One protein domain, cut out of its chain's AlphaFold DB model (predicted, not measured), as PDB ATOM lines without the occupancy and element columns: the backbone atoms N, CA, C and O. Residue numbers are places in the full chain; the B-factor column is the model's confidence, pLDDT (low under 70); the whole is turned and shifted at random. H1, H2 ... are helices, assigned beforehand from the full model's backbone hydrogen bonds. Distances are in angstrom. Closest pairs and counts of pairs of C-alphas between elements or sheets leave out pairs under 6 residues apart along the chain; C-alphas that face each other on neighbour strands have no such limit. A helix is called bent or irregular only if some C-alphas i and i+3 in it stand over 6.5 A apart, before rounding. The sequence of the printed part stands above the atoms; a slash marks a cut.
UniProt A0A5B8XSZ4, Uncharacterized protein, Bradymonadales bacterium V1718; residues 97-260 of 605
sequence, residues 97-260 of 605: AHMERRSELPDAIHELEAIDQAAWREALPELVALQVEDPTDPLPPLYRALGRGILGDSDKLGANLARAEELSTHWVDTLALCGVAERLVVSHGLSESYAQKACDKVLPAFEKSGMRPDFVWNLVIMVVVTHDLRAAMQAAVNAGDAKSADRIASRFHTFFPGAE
ATOM      1  N   ALA A  97     205.051 255.595 348.889       55.19
ATOM      2  CA  ALA A  97     206.264 256.146 348.281       55.19
ATOM      3  C   ALA A  97     206.369 257.680 348.386       55.19
ATOM      4  O   ALA A  97     207.463 258.233 348.430       55.19
ATOM      5  N   HIS A  98     205.248 258.407 348.381       57.31
ATOM      6  CA  HIS A  98     205.267 259.851 348.637       57.31
ATOM      7  C   HIS A  98     205.467 260.166 350.130       57.31
ATOM      8  O   HIS A  98     206.166 261.114 350.458       57.31
ATOM      9  N   MET A  99     204.891 259.368 351.034       55.88
ATOM     10  CA  MET A  99     205.069 259.507 352.482       55.88
ATOM     11  C   MET A  99     206.491 259.197 352.937       55.88
ATOM     12  O   MET A  99     207.020 259.934 353.758       55.88
ATOM     13  N   GLU A 100     207.110 258.162 352.376       62.12
ATOM     14  CA  GLU A 100     208.514 257.813 352.607       62.12
ATOM     15  C   GLU A 100     209.427 258.957 352.172       62.12
ATOM     16  O   GLU A 100     210.146 259.509 352.999       62.12
ATOM     17  N   ARG A 101     209.276 259.430 350.929       64.12
ATOM     18  CA  ARG A 101     210.015 260.603 350.433       64.12
ATOM     19  C   ARG A 101     209.773 261.853 351.272       64.12
ATOM     20  O   ARG A 101     210.677 262.645 351.500       64.12
ATOM     21  N   ARG A 102     208.549 262.043 351.769       63.62
ATOM     22  CA  ARG A 102     208.245 263.158 352.663       63.62
ATOM     23  C   ARG A 102     208.918 262.994 354.022       63.62
ATOM     24  O   ARG A 102     209.356 264.001 354.552       63.62
ATOM     25  N   SER A 103     208.993 261.780 354.572       61.28
ATOM     26  CA  SER A 103     209.681 261.480 355.840       61.28
ATOM     27  C   SER A 103     211.203 261.599 355.763       61.28
ATOM     28  O   SER A 103     211.857 261.700 356.792       61.28
ATOM     29  N   GLU A 104     211.760 261.607 354.552       66.12
ATOM     30  CA  GLU A 104     213.170 261.915 354.300       66.12
ATOM     31  C   GLU A 104     213.447 263.428 354.289       66.12
ATOM     32  O   GLU A 104     214.606 263.846 354.276       66.12
ATOM     33  N   LEU A 105     212.405 264.272 354.296       68.62
ATOM     34  CA  LEU A 105     212.583 265.715 354.422       68.62
ATOM     35  C   LEU A 105     213.050 266.072 355.841       68.62
ATOM     36  O   LEU A 105     212.671 265.407 356.801       68.62
ATOM     37  N   PRO A 106     213.816 267.167 355.997       65.38
ATOM     38  CA  PRO A 106     214.233 267.649 357.309       65.38
ATOM     39  C   PRO A 106     213.049 267.797 358.272       65.38
ATOM     40  O   PRO A 106     212.026 268.367 357.885       65.38
ATOM     41  N   ASP A 107     213.217 267.388 359.537       59.97
ATOM     42  CA  ASP A 107     212.184 267.459 360.589       59.97
ATOM     43  C   ASP A 107     211.522 268.838 360.684       59.97
ATOM     44  O   ASP A 107     210.311 268.961 360.873       59.97
ATOM     45  N   ALA A 108     212.314 269.889 360.453       54.97
ATOM     46  CA  ALA A 108     211.845 271.264 360.382       54.97
ATOM     47  C   ALA A 108     210.663 271.444 359.415       54.97
ATOM     48  O   ALA A 108     209.793 272.251 359.691       54.97
ATOM     49  N   ILE A 109     210.595 270.707 358.303       58.81
ATOM     50  CA  ILE A 109     209.582 270.841 357.244       58.81
ATOM     51  C   ILE A 109     208.283 270.101 357.592       58.81
ATOM     52  O   ILE A 109     207.223 270.455 357.072       58.81
ATOM     53  N   HIS A 110     208.322 269.122 358.498       54.91
ATOM     54  CA  HIS A 110     207.128 268.391 358.927       54.91
ATOM     55  C   HIS A 110     206.135 269.267 359.700       54.91
ATOM     56  O   HIS A 110     204.928 269.044 359.610       54.91
ATOM     57  N   GLU A 111     206.611 270.324 360.359       58.34
ATOM     58  CA  GLU A 111     205.791 271.274 361.119       58.34
ATOM     59  C   GLU A 111     205.636 272.619 360.396       58.34
ATOM     60  O   GLU A 111     205.855 273.686 360.971       58.34
ATOM     61  N   LEU A 112     205.216 272.594 359.124       55.94
ATOM     62  CA  LEU A 112     205.014 273.785 358.277       55.94
ATOM     63  C   LEU A 112     204.231 274.942 358.929       55.94
ATOM     64  O   LEU A 112     204.305 276.067 358.427       55.94
ATOM     65  N   GLU A 113     203.469 274.680 359.985       53.41
ATOM     66  CA  GLU A 113     202.621 275.623 360.714       53.41
ATOM     67  C   GLU A 113     203.385 276.461 361.764       53.41
ATOM     68  O   GLU A 113     202.872 277.505 362.167       53.41
ATOM     69  N   ALA A 114     204.616 276.081 362.150       54.28
ATOM     70  CA  ALA A 114     205.363 276.711 363.255       54.28
ATOM     71  C   ALA A 114     206.841 277.064 362.966       54.28
ATOM     72  O   ALA A 114     207.527 277.591 363.843       54.28
ATOM     73  N   ILE A 115     207.347 276.807 361.757       58.38
ATOM     74  CA  ILE A 115     208.781 276.942 361.449       58.38
ATOM     75  C   ILE A 115     209.234 278.408 361.476       58.38
ATOM     76  O   ILE A 115     208.742 279.240 360.707       58.38
ATOM     77  N   ASP A 116     210.233 278.712 362.305       71.00
ATOM     78  CA  ASP A 116     210.901 280.008 362.295       71.00
ATOM     79  C   ASP A 116     211.927 280.129 361.145       71.00
ATOM     80  O   ASP A 116     212.266 279.180 360.434       71.00
ATOM     81  N   GLN A 117     212.443 281.337 360.918       83.31
ATOM     82  CA  GLN A 117     213.443 281.550 359.868       83.31
ATOM     83  C   GLN A 117     214.766 280.806 360.123       83.31
ATOM     84  O   GLN A 117     215.532 280.620 359.180       83.31
ATOM     85  N   ALA A 118     215.090 280.435 361.364       82.38
ATOM     86  CA  ALA A 118     216.343 279.753 361.673       82.38
ATOM     87  C   ALA A 118     216.293 278.301 361.186       82.38
ATOM     88  O   ALA A 118     217.166 277.897 360.418       82.38
ATOM     89  N   ALA A 119     215.214 277.585 361.498       80.00
ATOM     90  CA  ALA A 119     215.001 276.215 361.045       80.00
ATOM     91  C   ALA A 119     214.972 276.106 359.505       80.00
ATOM     92  O   ALA A 119     215.563 275.194 358.929       80.00
ATOM     93  N   TRP A 120     214.411 277.092 358.794       84.25
ATOM     94  CA  TRP A 120     214.484 277.120 357.324       84.25
ATOM     95  C   TRP A 120     215.892 277.343 356.765       84.25
ATOM     96  O   TRP A 120     216.204 276.847 355.680       84.25
ATOM     97  N   ARG A 121     216.760 278.088 357.462       86.94
ATOM     98  CA  ARG A 121     218.160 278.251 357.031       86.94
ATOM     99  C   ARG A 121     218.937 276.944 357.154       86.94
ATOM    100  O   ARG A 121     219.793 276.701 356.307       86.94
ATOM    101  N   GLU A 122     218.619 276.135 358.159       85.00
ATOM    102  CA  GLU A 122     219.232 274.824 358.399       85.00
ATOM    103  C   GLU A 122     218.706 273.760 357.425       85.00
ATOM    104  O   GLU A 122     219.498 273.027 356.842       85.00
ATOM    105  N   ALA A 123     217.403 273.764 357.129       84.56
ATOM    106  CA  ALA A 123     216.795 272.812 356.196       84.56
ATOM    107  C   ALA A 123     217.207 273.035 354.725       84.56
ATOM    108  O   ALA A 123     217.233 272.104 353.922       84.56
ATOM    109  N   LEU A 124     217.518 274.274 354.319       88.75
ATOM    110  CA  LEU A 124     217.806 274.592 352.914       88.75
ATOM    111  C   LEU A 124     219.018 273.840 352.322       88.75
ATOM    112  O   LEU A 124     218.893 273.363 351.192       88.75
ATOM    113  N   PRO A 125     220.184 273.753 352.996       89.00
ATOM    114  CA  PRO A 125     221.295 272.903 352.566       89.00
ATOM    115  C   PRO A 125     220.932 271.420 352.445       89.00
ATOM    116  O   PRO A 125     221.345 270.783 351.479       89.00
ATOM    117  N   GLU A 126     220.137 270.885 353.372       87.69
ATOM    118  CA  GLU A 126     219.705 269.481 353.352       87.69
ATOM    119  C   GLU A 126     218.797 269.198 352.153       87.69
ATOM    120  O   GLU A 126     219.036 268.255 351.406       87.69
ATOM    121  N   LEU A 127     217.854 270.097 351.852       88.25
ATOM    122  CA  LEU A 127     217.045 270.009 350.633       88.25
ATOM    123  C   LEU A 127     217.885 270.079 349.349       88.25
ATOM    124  O   LEU A 127     217.510 269.515 348.324       88.25
ATOM    125  N   VAL A 128     219.014 270.796 349.359       91.56
ATOM    126  CA  VAL A 128     219.945 270.786 348.220       91.56
ATOM    127  C   VAL A 128     220.629 269.426 348.105       91.56
ATOM    128  O   VAL A 128     220.752 268.928 346.990       91.56
ATOM    129  N   ALA A 129     221.053 268.830 349.221       88.81
ATOM    130  CA  ALA A 129     221.668 267.506 349.232       88.81
ATOM    131  C   ALA A 129     220.694 266.428 348.731       88.81
ATOM    132  O   ALA A 129     221.050 265.691 347.815       88.81
ATOM    133  N   LEU A 130     219.449 266.429 349.222       84.81
ATOM    134  CA  LEU A 130     218.390 265.518 348.771       84.81
ATOM    135  C   LEU A 130     218.121 265.651 347.267       84.81
ATOM    136  O   LEU A 130     218.033 264.657 346.562       84.81
ATOM    137  N   GLN A 131     218.081 266.879 346.734       88.56
ATOM    138  CA  GLN A 131     217.909 267.085 345.292       88.56
ATOM    139  C   GLN A 131     219.104 266.590 344.458       88.56
ATOM    140  O   GLN A 131     218.960 266.285 343.277       88.56
ATOM    141  N   VAL A 132     220.312 266.595 345.023       91.56
ATOM    142  CA  VAL A 132     221.497 266.055 344.345       91.56
ATOM    143  C   VAL A 132     221.461 264.527 344.351       91.56
ATOM    144  O   VAL A 132     221.859 263.920 343.358       91.56
ATOM    145  N   GLU A 133     220.988 263.930 345.443       89.50
ATOM    146  CA  GLU A 133     220.816 262.485 345.591       89.50
ATOM    147  C   GLU A 133     219.714 261.940 344.672       89.50
ATOM    148  O   GLU A 133     219.967 260.998 343.919       89.50
ATOM    149  N   ASP A 134     218.551 262.599 344.638       85.69
ATOM    150  CA  ASP A 134     217.474 262.337 343.681       85.69
ATOM    151  C   ASP A 134     217.096 263.604 342.879       85.69
ATOM    152  O   ASP A 134     216.222 264.387 343.269       85.69
ATOM    153  N   PRO A 135     217.701 263.810 341.690       90.50
ATOM    154  CA  PRO A 135     217.394 264.947 340.815       90.50
ATOM    155  C   PRO A 135     215.993 264.926 340.192       90.50
ATOM    156  O   PRO A 135     215.622 265.894 339.505       90.50
ATOM    157  N   THR A 136     215.266 263.815 340.352       87.12
ATOM    158  CA  THR A 136     213.927 263.598 339.797       87.12
ATOM    159  C   THR A 136     212.815 263.903 340.792       87.12
ATOM    160  O   THR A 136     211.676 264.090 340.364       87.12
ATOM    161  N   ASP A 137     213.136 264.033 342.081       82.75
ATOM    162  CA  ASP A 137     212.154 264.339 343.116       82.75
ATOM    163  C   ASP A 137     211.661 265.803 343.022       82.75
ATOM    164  O   ASP A 137     212.464 266.745 343.103       82.75
ATOM    165  N   PRO A 138     210.345 266.042 342.847       87.44
ATOM    166  CA  PRO A 138     209.781 267.389 342.855       87.44
ATOM    167  C   PRO A 138     209.750 268.050 344.242       87.44
ATOM    168  O   PRO A 138     209.649 269.280 344.308       87.44
ATOM    169  N   LEU A 139     209.829 267.295 345.346       86.12
ATOM    170  CA  LEU A 139     209.648 267.839 346.696       86.12
ATOM    171  C   LEU A 139     210.788 268.772 347.137       86.12
ATOM    172  O   LEU A 139     210.488 269.885 347.585       86.12
ATOM    173  N   PRO A 140     212.083 268.430 346.979       89.88
ATOM    174  CA  PRO A 140     213.157 269.321 347.393       89.88
ATOM    175  C   PRO A 140     213.127 270.714 346.739       89.88
ATOM    176  O   PRO A 140     213.170 271.708 347.473       89.88
ATOM    177  N   PRO A 141     213.004 270.875 345.402       92.81
ATOM    178  CA  PRO A 141     212.878 272.208 344.816       92.81
ATOM    179  C   PRO A 141     211.588 272.920 345.256       92.81
ATOM    180  O   PRO A 141     211.619 274.135 345.457       92.81
ATOM    181  N   LEU A 142     210.485 272.197 345.484       90.62
ATOM    182  CA  LEU A 142     209.236 272.781 345.974       90.62
ATOM    183  C   LEU A 142     209.398 273.402 347.370       90.62
ATOM    184  O   LEU A 142     209.120 274.588 347.566       90.62
ATOM    185  N   TYR A 143     209.912 272.639 348.335       89.38
ATOM    186  CA  TYR A 143     210.110 273.133 349.700       89.38
ATOM    187  C   TYR A 143     211.247 274.155 349.794       89.38
ATOM    188  O   TYR A 143     211.182 275.076 350.609       89.38
ATOM    189  N   ARG A 144     212.240 274.109 348.890       91.00
ATOM    190  CA  ARG A 144     213.209 275.204 348.742       91.00
ATOM    191  C   ARG A 144     212.534 276.500 348.307       91.00
ATOM    192  O   ARG A 144     212.943 277.560 348.772       91.00
ATOM    193  N   ALA A 145     211.535 276.461 347.424       91.44
ATOM    194  CA  ALA A 145     210.781 277.663 347.068       91.44
ATOM    195  C   ALA A 145     210.034 278.238 348.280       91.44
ATOM    196  O   ALA A 145     210.125 279.443 348.525       91.44
ATOM    197  N   LEU A 146     209.377 277.378 349.067       88.81
ATOM    198  CA  LEU A 146     208.688 277.775 350.297       88.81
ATOM    199  C   LEU A 146     209.644 278.424 351.306       88.81
ATOM    200  O   LEU A 146     209.417 279.559 351.726       88.81
ATOM    201  N   GLY A 147     210.752 277.751 351.629       88.31
ATOM    202  CA  GLY A 147     211.757 278.267 352.557       88.31
ATOM    203  C   GLY A 147     212.364 279.591 352.101       88.31
ATOM    204  O   GLY A 147     212.536 280.506 352.900       88.31
ATOM    205  N   ARG A 148     212.625 279.751 350.798       90.06
ATOM    206  CA  ARG A 148     213.106 281.029 350.244       90.06
ATOM    207  C   ARG A 148     212.064 282.136 350.365       90.06
ATOM    208  O   ARG A 148     212.443 283.255 350.692       90.06
ATOM    209  N   GLY A 149     210.779 281.832 350.174       87.81
ATOM    210  CA  GLY A 149     209.690 282.772 350.454       87.81
ATOM    211  C   GLY A 149     209.702 283.241 351.911       87.81
ATOM    212  O   GLY A 149     209.707 284.442 352.171       87.81
ATOM    213  N   ILE A 150     209.822 282.302 352.853       85.69
ATOM    214  CA  ILE A 150     209.855 282.573 354.302       85.69
ATOM    215  C   ILE A 150     211.071 283.409 354.718       85.69
ATOM    216  O   ILE A 150     210.965 284.281 355.586       85.69
ATOM    217  N   LEU A 151     212.218 283.192 354.076       87.94
ATOM    218  CA  LEU A 151     213.437 283.969 354.307       87.94
ATOM    219  C   LEU A 151     213.462 285.324 353.582       87.94
ATOM    220  O   LEU A 151     214.364 286.117 353.841       87.94
ATOM    221  N   GLY A 152     212.493 285.606 352.704       86.50
ATOM    222  CA  GLY A 152     212.457 286.830 351.894       86.50
ATOM    223  C   GLY A 152     213.392 286.817 350.675       86.50
ATOM    224  O   GLY A 152     213.626 287.861 350.073       86.50
ATOM    225  N   ASP A 153     213.903 285.651 350.275       87.38
ATOM    226  CA  ASP A 153     214.797 285.460 349.123       87.38
ATOM    227  C   ASP A 153     214.003 285.298 347.804       87.38
ATOM    228  O   ASP A 153     214.129 284.293 347.088       87.38
ATOM    229  N   SER A 154     213.155 286.274 347.469       80.00
ATOM    230  CA  SER A 154     212.203 286.188 346.346       80.00
ATOM    231  C   SER A 154     212.859 285.951 344.978       80.00
ATOM    232  O   SER A 154     212.278 285.273 344.131       80.00
ATOM    233  N   ASP A 155     214.093 286.417 344.768       80.00
ATOM    234  CA  ASP A 155     214.807 286.301 343.486       80.00
ATOM    235  C   ASP A 155     215.080 284.846 343.068       80.00
ATOM    236  O   ASP A 155     215.197 284.536 341.881       80.00
ATOM    237  N   LYS A 156     215.176 283.927 344.038       81.50
ATOM    238  CA  LYS A 156     215.472 282.500 343.798       81.50
ATOM    239  C   LYS A 156     214.233 281.610 343.848       81.50
ATOM    240  O   LYS A 156     214.315 280.428 343.520       81.50
ATOM    241  N   LEU A 157     213.090 282.169 344.239       87.44
ATOM    242  CA  LEU A 157     211.830 281.446 344.376       87.44
ATOM    243  C   LEU A 157     211.323 280.949 343.016       87.44
ATOM    244  O   LEU A 157     210.972 279.779 342.887       87.44
ATOM    245  N   GLY A 158     211.363 281.799 341.984       87.12
ATOM    246  CA  GLY A 158     210.850 281.459 340.653       87.12
ATOM    247  C   GLY A 158     211.571 280.277 339.997       87.12
ATOM    248  O   GLY A 158     210.923 279.422 339.402       87.12
ATOM    249  N   ALA A 159     212.895 280.184 340.152       90.31
ATOM    250  CA  ALA A 159     213.681 279.079 339.596       90.31
ATOM    251  C   ALA A 159     213.367 277.739 340.282       90.31
ATOM    252  O   ALA A 159     213.233 276.718 339.609       90.31
ATOM    253  N   ASN A 160     213.209 277.747 341.608       93.31
ATOM    254  CA  ASN A 160     212.841 276.554 342.371       93.31
ATOM    255  C   ASN A 160     211.419 276.084 342.028       93.31
ATOM    256  O   ASN A 160     211.215 274.894 341.804       93.31
ATOM    257  N   LEU A 161     210.461 277.011 341.915       92.88
ATOM    258  CA  LEU A 161     209.090 276.697 341.508       92.88
ATOM    259  C   LEU A 161     209.019 276.147 340.081       92.88
ATOM    260  O   LEU A 161     208.379 275.127 339.864       92.88
ATOM    261  N   ALA A 162     209.721 276.764 339.127       91.94
ATOM    262  CA  ALA A 162     209.777 276.266 337.754       91.94
ATOM    263  C   ALA A 162     210.367 274.849 337.685       91.94
ATOM    264  O   ALA A 162     209.873 274.012 336.933       91.94
ATOM    265  N   ARG A 163     211.393 274.561 338.500       94.12
ATOM    266  CA  ARG A 163     211.976 273.218 338.581       94.12
ATOM    267  C   ARG A 163     211.023 272.212 339.225       94.12
ATOM    268  O   ARG A 163     210.902 271.108 338.712       94.12
ATOM    269  N   ALA A 164     210.348 272.577 340.314       92.25
ATOM    270  CA  ALA A 164     209.333 271.723 340.927       92.25
ATOM    271  C   ALA A 164     208.202 271.422 339.933       92.25
ATOM    272  O   ALA A 164     207.843 270.272 339.736       92.25
ATOM    273  N   GLU A 165     207.718 272.440 339.223       93.50
ATOM    274  CA  GLU A 165     206.678 272.318 338.201       93.50
ATOM    275  C   GLU A 165     207.066 271.406 337.028       93.50
ATOM    276  O   GLU A 165     206.207 270.703 336.498       93.50
ATOM    277  N   GLU A 166     208.337 271.408 336.618       93.75
ATOM    278  CA  GLU A 166     208.870 270.488 335.604       93.75
ATOM    279  C   GLU A 166     208.850 269.029 336.088       93.75
ATOM    280  O   GLU A 166     208.543 268.124 335.311       93.75
ATOM    281  N   LEU A 167     209.167 268.807 337.367       89.88
ATOM    282  CA  LEU A 167     209.289 267.476 337.968       89.88
ATOM    283  C   LEU A 167     207.948 266.909 338.465       89.88
ATOM    284  O   LEU A 167     207.784 265.688 338.508       89.88
ATOM    285  N   SER A 168     206.975 267.767 338.794       87.94
ATOM    286  CA  SER A 168     205.626 267.397 339.245       87.94
ATOM    287  C   SER A 168     204.811 266.772 338.109       87.94
ATOM    288  O   SER A 168     203.943 267.393 337.500       87.94
ATOM    289  N   THR A 169     205.104 265.510 337.807       81.69
ATOM    290  CA  THR A 169     204.444 264.741 336.741       81.69
ATOM    291  C   THR A 169     203.270 263.905 337.248       81.69
ATOM    292  O   THR A 169     202.413 263.508 336.451       81.69
ATOM    293  N   HIS A 170     203.226 263.653 338.559       79.19
ATOM    294  CA  HIS A 170     202.181 262.909 339.247       79.19
ATOM    295  C   HIS A 170     201.192 263.860 339.939       79.19
ATOM    296  O   HIS A 170     201.539 264.977 340.331       79.19
ATOM    297  N   TRP A 171     199.939 263.424 340.103       77.69
ATOM    298  CA  TRP A 171     198.873 264.265 340.660       77.69
ATOM    299  C   TRP A 171     199.149 264.711 342.102       77.69
ATOM    300  O   TRP A 171     198.838 265.847 342.446       77.69
ATOM    301  N   VAL A 172     199.777 263.857 342.920       76.62
ATOM    302  CA  VAL A 172     200.138 264.178 344.315       76.62
ATOM    303  C   VAL A 172     201.111 265.358 344.357       76.62
ATOM    304  O   VAL A 172     200.869 266.341 345.052       76.62
ATOM    305  N   ASP A 173     202.165 265.299 343.546       82.19
ATOM    306  CA  ASP A 173     203.202 266.334 343.499       82.19
ATOM    307  C   ASP A 173     202.674 267.628 342.864       82.19
ATOM    308  O   ASP A 173     203.090 268.731 343.218       82.19
ATOM    309  N   THR A 174     201.722 267.510 341.932       87.62
ATOM    310  CA  THR A 174     201.019 268.657 341.331       87.62
ATOM    311  C   THR A 174     200.117 269.357 342.352       87.62
ATOM    312  O   THR A 174     200.001 270.582 342.362       87.62
ATOM    313  N   LEU A 175     199.487 268.588 343.237       84.62
ATOM    314  CA  LEU A 175     198.621 269.103 344.290       84.62
ATOM    315  C   LEU A 175     199.422 269.743 345.433       84.62
ATOM    316  O   LEU A 175     199.055 270.832 345.876       84.62
ATOM    317  N   ALA A 176     200.557 269.152 345.823       84.56
ATOM    318  CA  ALA A 176     201.524 269.786 346.722       84.56
ATOM    319  C   ALA A 176     202.035 271.118 346.140       84.56
ATOM    320  O   ALA A 176     202.019 272.149 346.818       84.56
ATOM    321  N   LEU A 177     202.387 271.139 344.845       90.00
ATOM    322  CA  LEU A 177     202.768 272.364 344.136       90.00
ATOM    323  C   LEU A 177     201.666 273.434 344.197       90.00
ATOM    324  O   LEU A 177     201.962 274.591 344.492       90.00
ATOM    325  N   CYS A 178     200.405 273.064 343.952       91.38
ATOM    326  CA  CYS A 178     199.261 273.971 344.080       91.38
ATOM    327  C   CYS A 178     199.125 274.528 345.510       91.38
ATOM    328  O   CYS A 178     199.006 275.742 345.677       91.38
ATOM    329  N   GLY A 179     199.205 273.679 346.540       88.81
ATOM    330  CA  GLY A 179     199.099 274.102 347.940       88.81
ATOM    331  C   GLY A 179     200.216 275.052 348.376       88.81
ATOM    332  O   GLY A 179     199.946 276.116 348.935       88.81
ATOM    333  N   VAL A 180     201.472 274.729 348.055       89.19
ATOM    334  CA  VAL A 180     202.623 275.602 348.340       89.19
ATOM    335  C   VAL A 180     202.528 276.914 347.562       89.19
ATOM    336  O   VAL A 180     202.830 277.972 348.115       89.19
ATOM    337  N   ALA A 181     202.078 276.884 346.304       91.50
ATOM    338  CA  ALA A 181     201.883 278.097 345.519       91.50
ATOM    339  C   ALA A 181     200.800 279.006 346.124       91.50
ATOM    340  O   ALA A 181     201.046 280.201 346.276       91.50
ATOM    341  N   GLU A 182     199.642 278.464 346.526       92.06
ATOM    342  CA  GLU A 182     198.598 279.223 347.237       92.06
ATOM    343  C   GLU A 182     199.137 279.824 348.541       92.06
ATOM    344  O   GLU A 182     198.931 281.007 348.817       92.06
ATOM    345  N   ARG A 183     199.918 279.060 349.313       89.19
ATOM    346  CA  ARG A 183     200.552 279.577 350.530       89.19
ATOM    347  C   ARG A 183     201.516 280.729 350.239       89.19
ATOM    348  O   ARG A 183     201.491 281.739 350.936       89.19
ATOM    349  N   LEU A 184     202.357 280.605 349.215       89.88
ATOM    350  CA  LEU A 184     203.293 281.658 348.812       89.88
ATOM    351  C   LEU A 184     202.574 282.920 348.307       89.88
ATOM    352  O   LEU A 184     203.088 284.021 348.507       89.88
ATOM    353  N   VAL A 185     201.393 282.791 347.691       90.94
ATOM    354  CA  VAL A 185     200.544 283.940 347.327       90.94
ATOM    355  C   VAL A 185     200.102 284.677 348.588       90.94
ATOM    356  O   VAL A 185     200.332 285.879 348.704       90.94
ATOM    357  N   VAL A 186     199.527 283.947 349.546       87.25
ATOM    358  CA  VAL A 186     198.973 284.518 350.783       87.25
ATOM    359  C   VAL A 186     200.060 285.128 351.666       87.25
ATOM    360  O   VAL A 186     199.912 286.241 352.160       87.25
ATOM    361  N   SER A 187     201.156 284.401 351.888       85.81
ATOM    362  CA  SER A 187     202.154 284.761 352.901       85.81
ATOM    363  C   SER A 187     203.326 285.577 352.357       85.81
ATOM    364  O   SER A 187     203.982 286.274 353.128       85.81
ATOM    365  N   HIS A 188     203.615 285.496 351.053       86.19
ATOM    366  CA  HIS A 188     204.867 286.014 350.483       86.19
ATOM    367  C   HIS A 188     204.691 286.786 349.167       86.19
ATOM    368  O   HIS A 188     205.682 287.107 348.511       86.19
ATOM    369  N   GLY A 189     203.453 287.114 348.780       84.00
ATOM    370  CA  GLY A 189     203.174 287.980 347.632       84.00
ATOM    371  C   GLY A 189     203.531 287.372 346.274       84.00
ATOM    372  O   GLY A 189     203.783 288.111 345.320       84.00
ATOM    373  N   LEU A 190     203.566 286.038 346.164       89.25
ATOM    374  CA  LEU A 190     203.638 285.374 344.863       89.25
ATOM    375  C   LEU A 190     202.429 285.777 344.001       89.25
ATOM    376  O   LEU A 190     201.342 286.042 344.511       89.25
ATOM    377  N   SER A 191     202.600 285.816 342.679       88.88
ATOM    378  CA  SER A 191     201.495 286.142 341.773       88.88
ATOM    379  C   SER A 191     200.370 285.104 341.858       88.88
ATOM    380  O   SER A 191     200.615 283.914 341.644       88.88
ATOM    381  N   GLU A 192     199.123 285.563 342.034       90.81
ATOM    382  CA  GLU A 192     197.914 284.723 341.947       90.81
ATOM    383  C   GLU A 192     197.879 283.915 340.636       90.81
ATOM    384  O   GLU A 192     197.445 282.766 340.616       90.81
ATOM    385  N   SER A 193     198.402 284.477 339.538       91.06
ATOM    386  CA  SER A 193     198.442 283.796 338.239       91.06
ATOM    387  C   SER A 193     199.318 282.541 338.242       91.06
ATOM    388  O   SER A 193     199.108 281.656 337.417       91.06
ATOM    389  N   TYR A 194     200.343 282.488 339.098       90.19
ATOM    390  CA  TYR A 194     201.201 281.312 339.215       90.19
ATOM    391  C   TYR A 194     200.468 280.192 339.954       90.19
ATOM    392  O   TYR A 194     200.367 279.087 339.426       90.19
ATOM    393  N   ALA A 195     199.883 280.496 341.119       90.62
ATOM    394  CA  ALA A 195     199.076 279.533 341.869       90.62
ATOM    395  C   ALA A 195     197.916 278.996 341.023       90.62
ATOM    396  O   ALA A 195     197.730 277.786 340.944       90.62
ATOM    397  N   GLN A 196     197.222 279.867 340.281       93.25
ATOM    398  CA  GLN A 196     196.189 279.458 339.331       93.25
ATOM    399  C   GLN A 196     196.708 278.416 338.330       93.25
ATOM    400  O   GLN A 196     196.114 277.349 338.203       93.25
ATOM    401  N   LYS A 197     197.842 278.679 337.665       92.31
ATOM    402  CA  LYS A 197     198.441 277.744 336.697       92.31
ATOM    403  C   LYS A 197     198.838 276.407 337.325       92.31
ATOM    404  O   LYS A 197     198.632 275.374 336.697       92.31
ATOM    405  N   ALA A 198     199.407 276.423 338.530       91.25
ATOM    406  CA  ALA A 198     199.761 275.205 339.254       91.25
ATOM    407  C   ALA A 198     198.511 274.379 339.595       91.25
ATOM    408  O   ALA A 198     198.452 273.182 339.326       91.25
ATOM    409  N   CYS A 199     197.477 275.035 340.118       91.00
ATOM    410  CA  CYS A 199     196.226 274.404 340.515       91.00
ATOM    411  C   CYS A 199     195.399 273.894 339.322       91.00
ATOM    412  O   CYS A 199     194.760 272.849 339.423       91.00
ATOM    413  N   ASP A 200     195.455 274.559 338.168       92.88
ATOM    414  CA  ASP A 200     194.746 274.124 336.956       92.88
ATOM    415  C   ASP A 200     195.326 272.835 336.349       92.88
ATOM    416  O   ASP A 200     194.657 272.165 335.565       92.88
ATOM    417  N   LYS A 201     196.544 272.439 336.745       91.25
ATOM    418  CA  LYS A 201     197.154 271.155 336.362       91.25
ATOM    419  C   LYS A 201     196.674 269.974 337.205       91.25
ATOM    420  O   LYS A 201     196.847 268.838 336.773       91.25
ATOM    421  N   VAL A 202     196.062 270.214 338.368       87.06
ATOM    422  CA  VAL A 202     195.671 269.153 339.313       87.06
ATOM    423  C   VAL A 202     194.630 268.213 338.702       87.06
ATOM    424  O   VAL A 202     194.840 267.003 338.695       87.06
ATOM    425  N   LEU A 203     193.537 268.747 338.143       85.50
ATOM    426  CA  LEU A 203     192.488 267.917 337.530       85.50
ATOM    427  C   LEU A 203     193.002 267.116 336.316       85.50
ATOM    428  O   LEU A 203     192.811 265.901 336.306       85.50
ATOM    429  N   PRO A 204     193.732 267.715 335.350       88.44
ATOM    430  CA  PRO A 204     194.378 266.945 334.286       88.44
ATOM    431  C   PRO A 204     195.344 265.871 334.798       88.44
ATOM    432  O   PRO A 204     195.441 264.796 334.207       88.44
ATOM    433  N   ALA A 205     196.076 266.139 335.886       82.94
ATOM    434  CA  ALA A 205     196.975 265.158 336.483       82.94
ATOM    435  C   ALA A 205     196.201 263.996 337.122       82.94
ATOM    436  O   ALA A 205     196.614 262.848 336.959       82.94
ATOM    437  N   PHE A 206     195.062 264.266 337.774       74.12
ATOM    438  CA  PHE A 206     194.148 263.215 338.221       74.12
ATOM    439  C   PHE A 206     193.701 262.349 337.040       74.12
ATOM    440  O   PHE A 206     193.957 261.145 337.032       74.12
ATOM    441  N   GLU A 207     193.125 262.962 336.006       76.25
ATOM    442  CA  GLU A 207     192.612 262.246 334.834       76.25
ATOM    443  C   GLU A 207     193.689 261.385 334.159       76.25
ATOM    444  O   GLU A 207     193.460 260.213 333.858       76.25
ATOM    445  N   LYS A 208     194.897 261.936 333.974       76.44
ATOM    446  CA  LYS A 208     196.039 261.227 333.377       76.44
ATOM    447  C   LYS A 208     196.461 260.006 334.194       76.44
ATOM    448  O   LYS A 208     196.878 259.003 333.617       76.44
ATOM    449  N   SER A 209     196.353 260.080 335.516       65.56
ATOM    450  CA  SER A 209     196.631 258.963 336.417       65.56
ATOM    451  C   SER A 209     195.479 257.951 336.498       65.56
ATOM    452  O   SER A 209     195.556 257.019 337.294       65.56
ATOM    453  N   GLY A 210     194.411 258.109 335.702       61.28
ATOM    454  CA  GLY A 210     193.193 257.297 335.812       61.28
ATOM    455  C   GLY A 210     192.428 257.564 337.110       61.28
ATOM    456  O   GLY A 210     191.586 256.768 337.519       61.28
ATOM    457  N   MET A 211     192.750 258.675 337.768       58.94
ATOM    458  CA  MET A 211     192.201 259.075 339.045       58.94
ATOM    459  C   MET A 211     191.009 259.973 338.799       58.94
ATOM    460  O   MET A 211     190.999 260.828 337.913       58.94
ATOM    461  N   ARG A 212     190.008 259.805 339.643       59.59
ATOM    462  CA  ARG A 212     188.798 260.595 339.585       59.59
ATOM    463  C   ARG A 212     188.682 261.445 340.847       59.59
ATOM    464  O   ARG A 212     188.763 260.864 341.927       59.59
ATOM    465  N   PRO A 213     188.483 262.773 340.743       61.12
ATOM    466  CA  PRO A 213     188.387 263.670 341.902       61.12
ATOM    467  C   PRO A 213     187.328 263.247 342.931       61.12
ATOM    468  O   PRO A 213     187.531 263.388 344.130       61.12
ATOM    469  N   ASP A 214     186.219 262.664 342.469       54.62
ATOM    470  CA  ASP A 214     185.141 262.124 343.304       54.62
ATOM    471  C   ASP A 214     185.493 260.802 344.013       54.62
ATOM    472  O   ASP A 214     184.778 260.392 344.925       54.62
ATOM    473  N   PHE A 215     186.593 260.150 343.620       52.34
ATOM    474  CA  PHE A 215     187.086 258.892 344.190       52.34
ATOM    475  C   PHE A 215     188.338 259.043 345.052       52.34
ATOM    476  O   PHE A 215     188.710 258.098 345.748       52.34
ATOM    477  N   VAL A 216     189.002 260.199 345.022       54.44
ATOM    478  CA  VAL A 216     190.096 260.471 345.954       54.44
ATOM    479  C   VAL A 216     189.446 260.649 347.326       54.44
ATOM    480  O   VAL A 216     188.779 261.651 347.565       54.44
ATOM    481  N   TRP A 217     189.567 259.648 348.205       50.84
ATOM    482  CA  TRP A 217     188.870 259.633 349.492       50.84
ATOM    483  C   TRP A 217     189.786 259.394 350.703       50.84
ATOM    484  O   TRP A 217     190.625 258.498 350.733       50.84
ATOM    485  N   ASN A 218     189.544 260.241 351.711       49.53
ATOM    486  CA  ASN A 218     189.880 260.197 353.138       49.53
ATOM    487  C   ASN A 218     191.345 260.159 353.591       49.53
ATOM    488  O   ASN A 218     191.858 261.208 353.977       49.53
ATOM    489  N   LEU A 219     192.032 259.017 353.621       40.00
ATOM    490  CA  LEU A 219     193.276 258.944 354.408       40.00
ATOM    491  C   LEU A 219     194.443 259.717 353.762       40.00
ATOM    492  O   LEU A 219     195.196 260.431 354.425       40.00
ATOM    493  N   VAL A 220     194.539 259.624 352.435       45.16
ATOM    494  CA  VAL A 220     195.596 260.242 351.622       45.16
ATOM    495  C   VAL A 220     195.408 261.760 351.538       45.16
ATOM    496  O   VAL A 220     196.356 262.525 351.709       45.16
ATOM    497  N   ILE A 221     194.163 262.207 351.347       49.75
ATOM    498  CA  ILE A 221     193.807 263.630 351.274       49.75
ATOM    499  C   ILE A 221     194.149 264.321 352.589       49.75
ATOM    500  O   ILE A 221     194.855 265.319 352.560       49.75
ATOM    501  N   MET A 222     193.690 263.787 353.725       46.00
ATOM    502  CA  MET A 222     193.672 264.540 354.983       46.00
ATOM    503  C   MET A 222     195.017 264.640 355.704       46.00
ATOM    504  O   MET A 222     195.233 265.615 356.422       46.00
ATOM    505  N   VAL A 223     195.915 263.669 355.522       47.03
ATOM    506  CA  VAL A 223     197.221 263.659 356.206       47.03
ATOM    507  C   VAL A 223     198.351 264.097 355.276       47.03
ATOM    508  O   VAL A 223     199.286 264.762 355.714       47.03
ATOM    509  N   VAL A 224     198.264 263.768 353.985       49.66
ATOM    510  CA  VAL A 224     199.428 263.818 353.092       49.66
ATOM    511  C   VAL A 224     199.281 264.889 352.022       49.66
ATOM    512  O   VAL A 224     200.193 265.687 351.834       49.66
ATOM    513  N   VAL A 225     198.139 264.952 351.335       54.09
ATOM    514  CA  VAL A 225     198.063 265.706 350.074       54.09
ATOM    515  C   VAL A 225     197.400 267.082 350.207       54.09
ATOM    516  O   VAL A 225     197.747 267.999 349.468       54.09
ATOM    517  N   THR A 226     196.505 267.302 351.178       62.00
ATOM    518  CA  THR A 226     195.941 268.646 351.424       62.00
ATOM    519  C   THR A 226     196.711 269.460 352.440       62.00
ATOM    520  O   THR A 226     196.360 270.616 352.647       62.00
ATOM    521  N   HIS A 227     197.758 268.905 353.047       71.50
ATOM    522  CA  HIS A 227     198.535 269.584 354.077       71.50
ATOM    523  C   HIS A 227     198.938 271.011 353.671       71.50
ATOM    524  O   HIS A 227     198.751 271.958 354.432       71.50
ATOM    525  N   ASP A 228     199.413 271.193 352.438       80.00
ATOM    526  CA  ASP A 228     199.877 272.501 351.974       80.00
ATOM    527  C   ASP A 228     198.716 273.450 351.639       80.00
ATOM    528  O   ASP A 228     198.796 274.643 351.930       80.00
ATOM    529  N   LEU A 229     197.597 272.930 351.117       82.50
ATOM    530  CA  LEU A 229     196.357 273.701 350.929       82.50
ATOM    531  C   LEU A 229     195.717 274.098 352.268       82.50
ATOM    532  O   LEU A 229     195.201 275.207 352.400       82.50
ATOM    533  N   ARG A 230     195.781 273.223 353.276       82.12
ATOM    534  CA  ARG A 230     195.350 273.473 354.656       82.12
ATOM    535  C   ARG A 230     196.185 274.584 355.276       82.12
ATOM    536  O   ARG A 230     195.626 275.543 355.798       82.12
ATOM    537  N   ALA A 231     197.509 274.495 355.161       81.56
ATOM    538  CA  ALA A 231     198.419 275.531 355.635       81.56
ATOM    539  C   ALA A 231     198.175 276.874 354.919       81.56
ATOM    540  O   ALA A 231     198.208 277.926 355.557       81.56
ATOM    541  N   ALA A 232     197.877 276.852 353.612       87.81
ATOM    542  CA  ALA A 232     197.490 278.045 352.861       87.81
ATOM    543  C   ALA A 232     196.164 278.647 353.363       87.81
ATOM    544  O   ALA A 232     196.086 279.860 353.562       87.81
ATOM    545  N   MET A 233     195.141 277.817 353.614       89.62
ATOM    546  CA  MET A 233     193.867 278.266 354.189       89.62
ATOM    547  C   MET A 233     194.080 278.910 355.558       89.62
ATOM    548  O   MET A 233     193.618 280.025 355.795       89.62
ATOM    549  N   GLN A 234     194.829 278.243 356.434       86.75
ATOM    550  CA  GLN A 234     195.113 278.743 357.774       86.75
ATOM    551  C   GLN A 234     195.856 280.079 357.722       86.75
ATOM    552  O   GLN A 234     195.520 281.002 358.467       86.75
ATOM    553  N   ALA A 235     196.821 280.223 356.809       86.44
ATOM    554  CA  ALA A 235     197.500 281.492 356.573       86.44
ATOM    555  C   ALA A 235     196.524 282.589 356.113       86.44
ATOM    556  O   ALA A 235     196.600 283.709 356.617       86.44
ATOM    557  N   ALA A 236     195.583 282.277 355.214       91.12
ATOM    558  CA  ALA A 236     194.601 283.240 354.713       91.12
ATOM    559  C   ALA A 236     193.629 283.684 355.815       91.12
ATOM    560  O   ALA A 236     193.390 284.879 355.990       91.12
ATOM    561  N   VAL A 237     193.129 282.732 356.608       90.06
ATOM    562  CA  VAL A 237     192.254 282.995 357.757       90.06
ATOM    563  C   VAL A 237     192.964 283.862 358.796       90.06
ATOM    564  O   VAL A 237     192.407 284.870 359.230       90.06
ATOM    565  N   ASN A 238     194.201 283.515 359.161       87.56
ATOM    566  CA  ASN A 238     194.990 284.271 360.137       87.56
ATOM    567  C   ASN A 238     195.307 285.693 359.653       87.56
ATOM    568  O   ASN A 238     195.347 286.622 360.459       87.56
ATOM    569  N   ALA A 239     195.512 285.870 358.346       88.88
ATOM    570  CA  ALA A 239     195.738 287.174 357.733       88.88
ATOM    571  C   ALA A 239     194.452 288.005 357.551       88.88
ATOM    572  O   ALA A 239     194.538 289.176 357.184       88.88
ATOM    573  N   GLY A 240     193.264 287.427 357.774       90.50
ATOM    574  CA  GLY A 240     191.991 288.075 357.443       90.50
ATOM    575  C   GLY A 240     191.750 288.218 355.933       90.50
ATOM    576  O   GLY A 240     190.904 289.010 355.517       90.50
ATOM    577  N   ASP A 241     192.482 287.477 355.092       93.31
ATOM    578  CA  ASP A 241     192.345 287.529 353.634       93.31
ATOM    579  C   ASP A 241     191.173 286.657 353.172       93.31
ATOM    580  O   ASP A 241     191.319 285.509 352.739       93.31
ATOM    581  N   ALA A 242     189.977 287.234 353.257       93.25
ATOM    582  CA  ALA A 242     188.742 286.555 352.896       93.25
ATOM    583  C   ALA A 242     188.670 286.142 351.415       93.25
ATOM    584  O   ALA A 242     188.020 285.149 351.095       93.25
ATOM    585  N   LYS A 243     189.356 286.859 350.512       94.12
ATOM    586  CA  LYS A 243     189.394 286.515 349.080       94.12
ATOM    587  C   LYS A 243     190.218 285.248 348.862       94.12
ATOM    588  O   LYS A 243     189.783 284.355 348.136       94.12
ATOM    589  N   SER A 244     191.395 285.160 349.481       93.81
ATOM    590  CA  SER A 244     192.223 283.956 349.380       93.81
ATOM    591  C   SER A 244     191.577 282.766 350.086       93.81
ATOM    592  O   SER A 244     191.597 281.673 349.533       93.81
ATOM    593  N   ALA A 245     190.937 282.969 351.242       92.50
ATOM    594  CA  ALA A 245     190.213 281.901 351.933       92.50
ATOM    595  C   ALA A 245     189.082 281.308 351.068       92.50
ATOM    596  O   ALA A 245     189.016 280.094 350.895       92.50
ATOM    597  N   ASP A 246     188.238 282.145 350.450       94.38
ATOM    598  CA  ASP A 246     187.187 281.688 349.525       94.38
ATOM    599  C   ASP A 246     187.756 280.946 348.300       94.38
ATOM    600  O   ASP A 246     187.269 279.874 347.922       94.38
ATOM    601  N   ARG A 247     188.842 281.469 347.711       93.50
ATOM    602  CA  ARG A 247     189.534 280.829 346.583       93.50
ATOM    603  C   ARG A 247     190.054 279.444 346.963       93.50
ATOM    604  O   ARG A 247     189.792 278.483 346.243       93.50
ATOM    605  N   ILE A 248     190.767 279.330 348.082       91.75
ATOM    606  CA  ILE A 248     191.347 278.066 348.552       91.75
ATOM    607  C   ILE A 248     190.232 277.076 348.914       91.75
ATOM    608  O   ILE A 248     190.311 275.907 348.541       91.75
ATOM    609  N   ALA A 249     189.146 277.531 349.545       89.69
ATOM    610  CA  ALA A 249     187.981 276.691 349.825       89.69
ATOM    611  C   ALA A 249     187.361 276.167 348.522       89.69
ATOM    612  O   ALA A 249     187.070 274.981 348.389       89.69
ATOM    613  N   SER A 250     187.247 277.020 347.502       90.25
ATOM    614  CA  SER A 250     186.771 276.615 346.177       90.25
ATOM    615  C   SER A 250     187.685 275.578 345.515       90.25
ATOM    616  O   SER A 250     187.200 274.730 344.762       90.25
ATOM    617  N   ARG A 251     188.993 275.585 345.808       87.94
ATOM    618  CA  ARG A 251     189.916 274.523 345.377       87.94
ATOM    619  C   ARG A 251     189.654 273.209 346.096       87.94
ATOM    620  O   ARG A 251     189.583 272.191 345.417       87.94
ATOM    621  N   PHE A 252     189.440 273.234 347.414       82.44
ATOM    622  CA  PHE A 252     189.010 272.044 348.155       82.44
ATOM    623  C   PHE A 252     187.762 271.420 347.520       82.44
ATOM    624  O   PHE A 252     187.775 270.231 347.215       82.44
ATOM    625  N   HIS A 253     186.760 272.240 347.203       81.25
ATOM    626  CA  HIS A 253     185.549 271.796 346.509       81.25
ATOM    627  C   HIS A 253     185.825 271.174 345.143       81.25
ATOM    628  O   HIS A 253     185.287 270.131 344.790       81.25
ATOM    629  N   THR A 254     186.664 271.837 344.351       83.19
ATOM    630  CA  THR A 254     186.934 271.429 342.971       83.19
ATOM    631  C   THR A 254     187.715 270.118 342.917       83.19
ATOM    632  O   THR A 254     187.441 269.266 342.075       83.19
ATOM    633  N   PHE A 255     188.708 269.960 343.792       79.38
ATOM    634  CA  PHE A 255     189.602 268.805 343.783       79.38
ATOM    635  C   PHE A 255     189.047 267.623 344.565       79.38
ATOM    636  O   PHE A 255     189.354 266.484 344.225       79.38
ATOM    637  N   PHE A 256     188.234 267.888 345.588       75.25
ATOM    638  CA  PHE A 256     187.706 266.869 346.488       75.25
ATOM    639  C   PHE A 256     186.217 267.108 346.779       75.25
ATOM    640  O   PHE A 256     185.836 267.267 347.940       75.25
ATOM    641  N   PRO A 257     185.347 267.099 345.754       67.06
ATOM    642  CA  PRO A 257     183.917 267.362 345.939       67.06
ATOM    643  C   PRO A 257     183.247 266.362 346.897       67.06
ATOM    644  O   PRO A 257     182.245 266.685 347.525       67.06
ATOM    645  N   GLY A 258     183.812 265.157 347.042       56.94
ATOM    646  CA  GLY A 258     183.392 264.179 348.044       56.94
ATOM    647  C   GLY A 258     183.852 264.534 349.463       56.94
ATOM    648  O   GLY A 258     183.040 264.553 350.384       56.94
ATOM    649  N   ALA A 259     185.127 264.895 349.649       56.59
ATOM    650  CA  ALA A 259     185.750 265.123 350.964       56.59
ATOM    651  C   ALA A 259     185.212 266.351 351.731       56.59
ATOM    652  O   ALA A 259     185.649 266.663 352.841       56.59
ATOM    653  N   GLU A 260     184.237 267.057 351.163       54.62
ATOM    654  CA  GLU A 260     183.534 268.187 351.761       54.62
ATOM    655  C   GLU A 260     182.537 267.813 352.862       54.62
ATOM    656  O   GLU A 260     181.810 268.688 353.327       54.62
TER     657      GLU A 260
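Overview. This is residues 97 to 260 of the 605 residues of an uncharacterized protein of Bradymonadales bacterium V1718 (UniProt A0A5B8XSZ4). What shape do these coordinates draw? A block of mostly aligned helices is built round the long helix H6: H3, H4, H6 and H11 stand side by side in a row, with H5 and H7 packed over one side of it and H10 over the other. H4, H5, H6, H10 and H11 form a bundle, helices gathered with their lines close to one direction, while the short helices H1, H2, H8 and H9 lie round its margins. How much is printed, and how dense is it? The printed part has 164 residues with eleven named helices, H1 to H11 in order along the chain, and no named strand, and its class is all helix. It is compact and rounded, with a radius of gyration of the C-alphas of 14.8 A and spans of 39 by 36 by 26 A.

Along the chain. Which elements come first? H1 holds residues 97 to 103 and begins with C-alpha 97 at (206.264, 256.146, 348.281); H2 holds residues 107 to 110. H3, residues 117 to 133, is 24.9 A long, has a kink of 27 degrees near residue 125, and is neither bent nor irregular, but only just: C-alphas 122 and 125 are 6.5 A apart. What follows up to the longest helix? H4, residues 139 to 151, is 18.2 A long, and H5, residues 154 to 167, is 20.7 A long. H5 is only just irregular, with C-alphas 155 and 158 6.9 A apart. H6, residues 171 to 188, is 24.6 A long and begins with C-alpha 171 at (198.873, 264.265, 340.660). Where does the rest lie? H7 holds residues 192 to 200, H8 residues 202 to 208, and H9 residues 219 to 225, only just irregular with C-alphas 222 and 225 6.7 A apart. H10, residues 227 to 239, is 18.2 A long, and H11, residues 242 to 255, is 20.0 A long and ends with C-alpha 255 at (189.602, 268.805, 343.783).

Arrangement. What surrounds H6, the hub? It touches H10 at a shallow tilt of 18 degrees, the same way, with the C-alphas of Gly 179 and Leu 229 closest at 4.1 A. H7 forms a helical hairpin with H6, with the C-alphas of Cys 178 and Cys 199 closest at 4.7 A, and residues 171 to 178 of H6 touch H8, closest at the C-alphas of Trp 171 and Ala 205, 4.7 A. Residues 172 to 176 of H6 only just touch H9, with 3 pairs of C-alphas within 8 A. How do the other helices stand? H4 and H5 form a hairpin, opposite ways at 16 degrees, with the C-alphas of Ala 145 and Leu 157 closest at 4.8 A. H3 and H4 also form a hairpin, closest at the C-alphas of Leu 127 and Pro 140, 5.1 A, and so do H10 and H11, closest at the C-alphas of Ala 236 and Ala 245, 5.4 A. Residues 119 to 123 of H3 touch H2, while H1 touches no helix. What do the N and O atoms show? In H1, H4, H6, H7, H8, H10 and H11 every O i to N i+4 pair is within hydrogen-bond range; in H3 it is 11 of 13, in H5 8 of 10 and in H9 2 of 3, and H2 is too short for such a pair.

Size, cuts and confidence. How far does it reach, and is it unbroken? The two C-alphas farthest apart, those of Ala 118 and Gly 210, are 41.3 A apart, and the printed part has no cut. Are any links long? No link is long; those from H2 to H3 and from H8 to H9 are short but not tight, and the others are tight. Where is confidence low? The mean pLDDT of the printed part is 79.6, and residues 97 to 115, 209 to 226 and 257 to 260 are under 70.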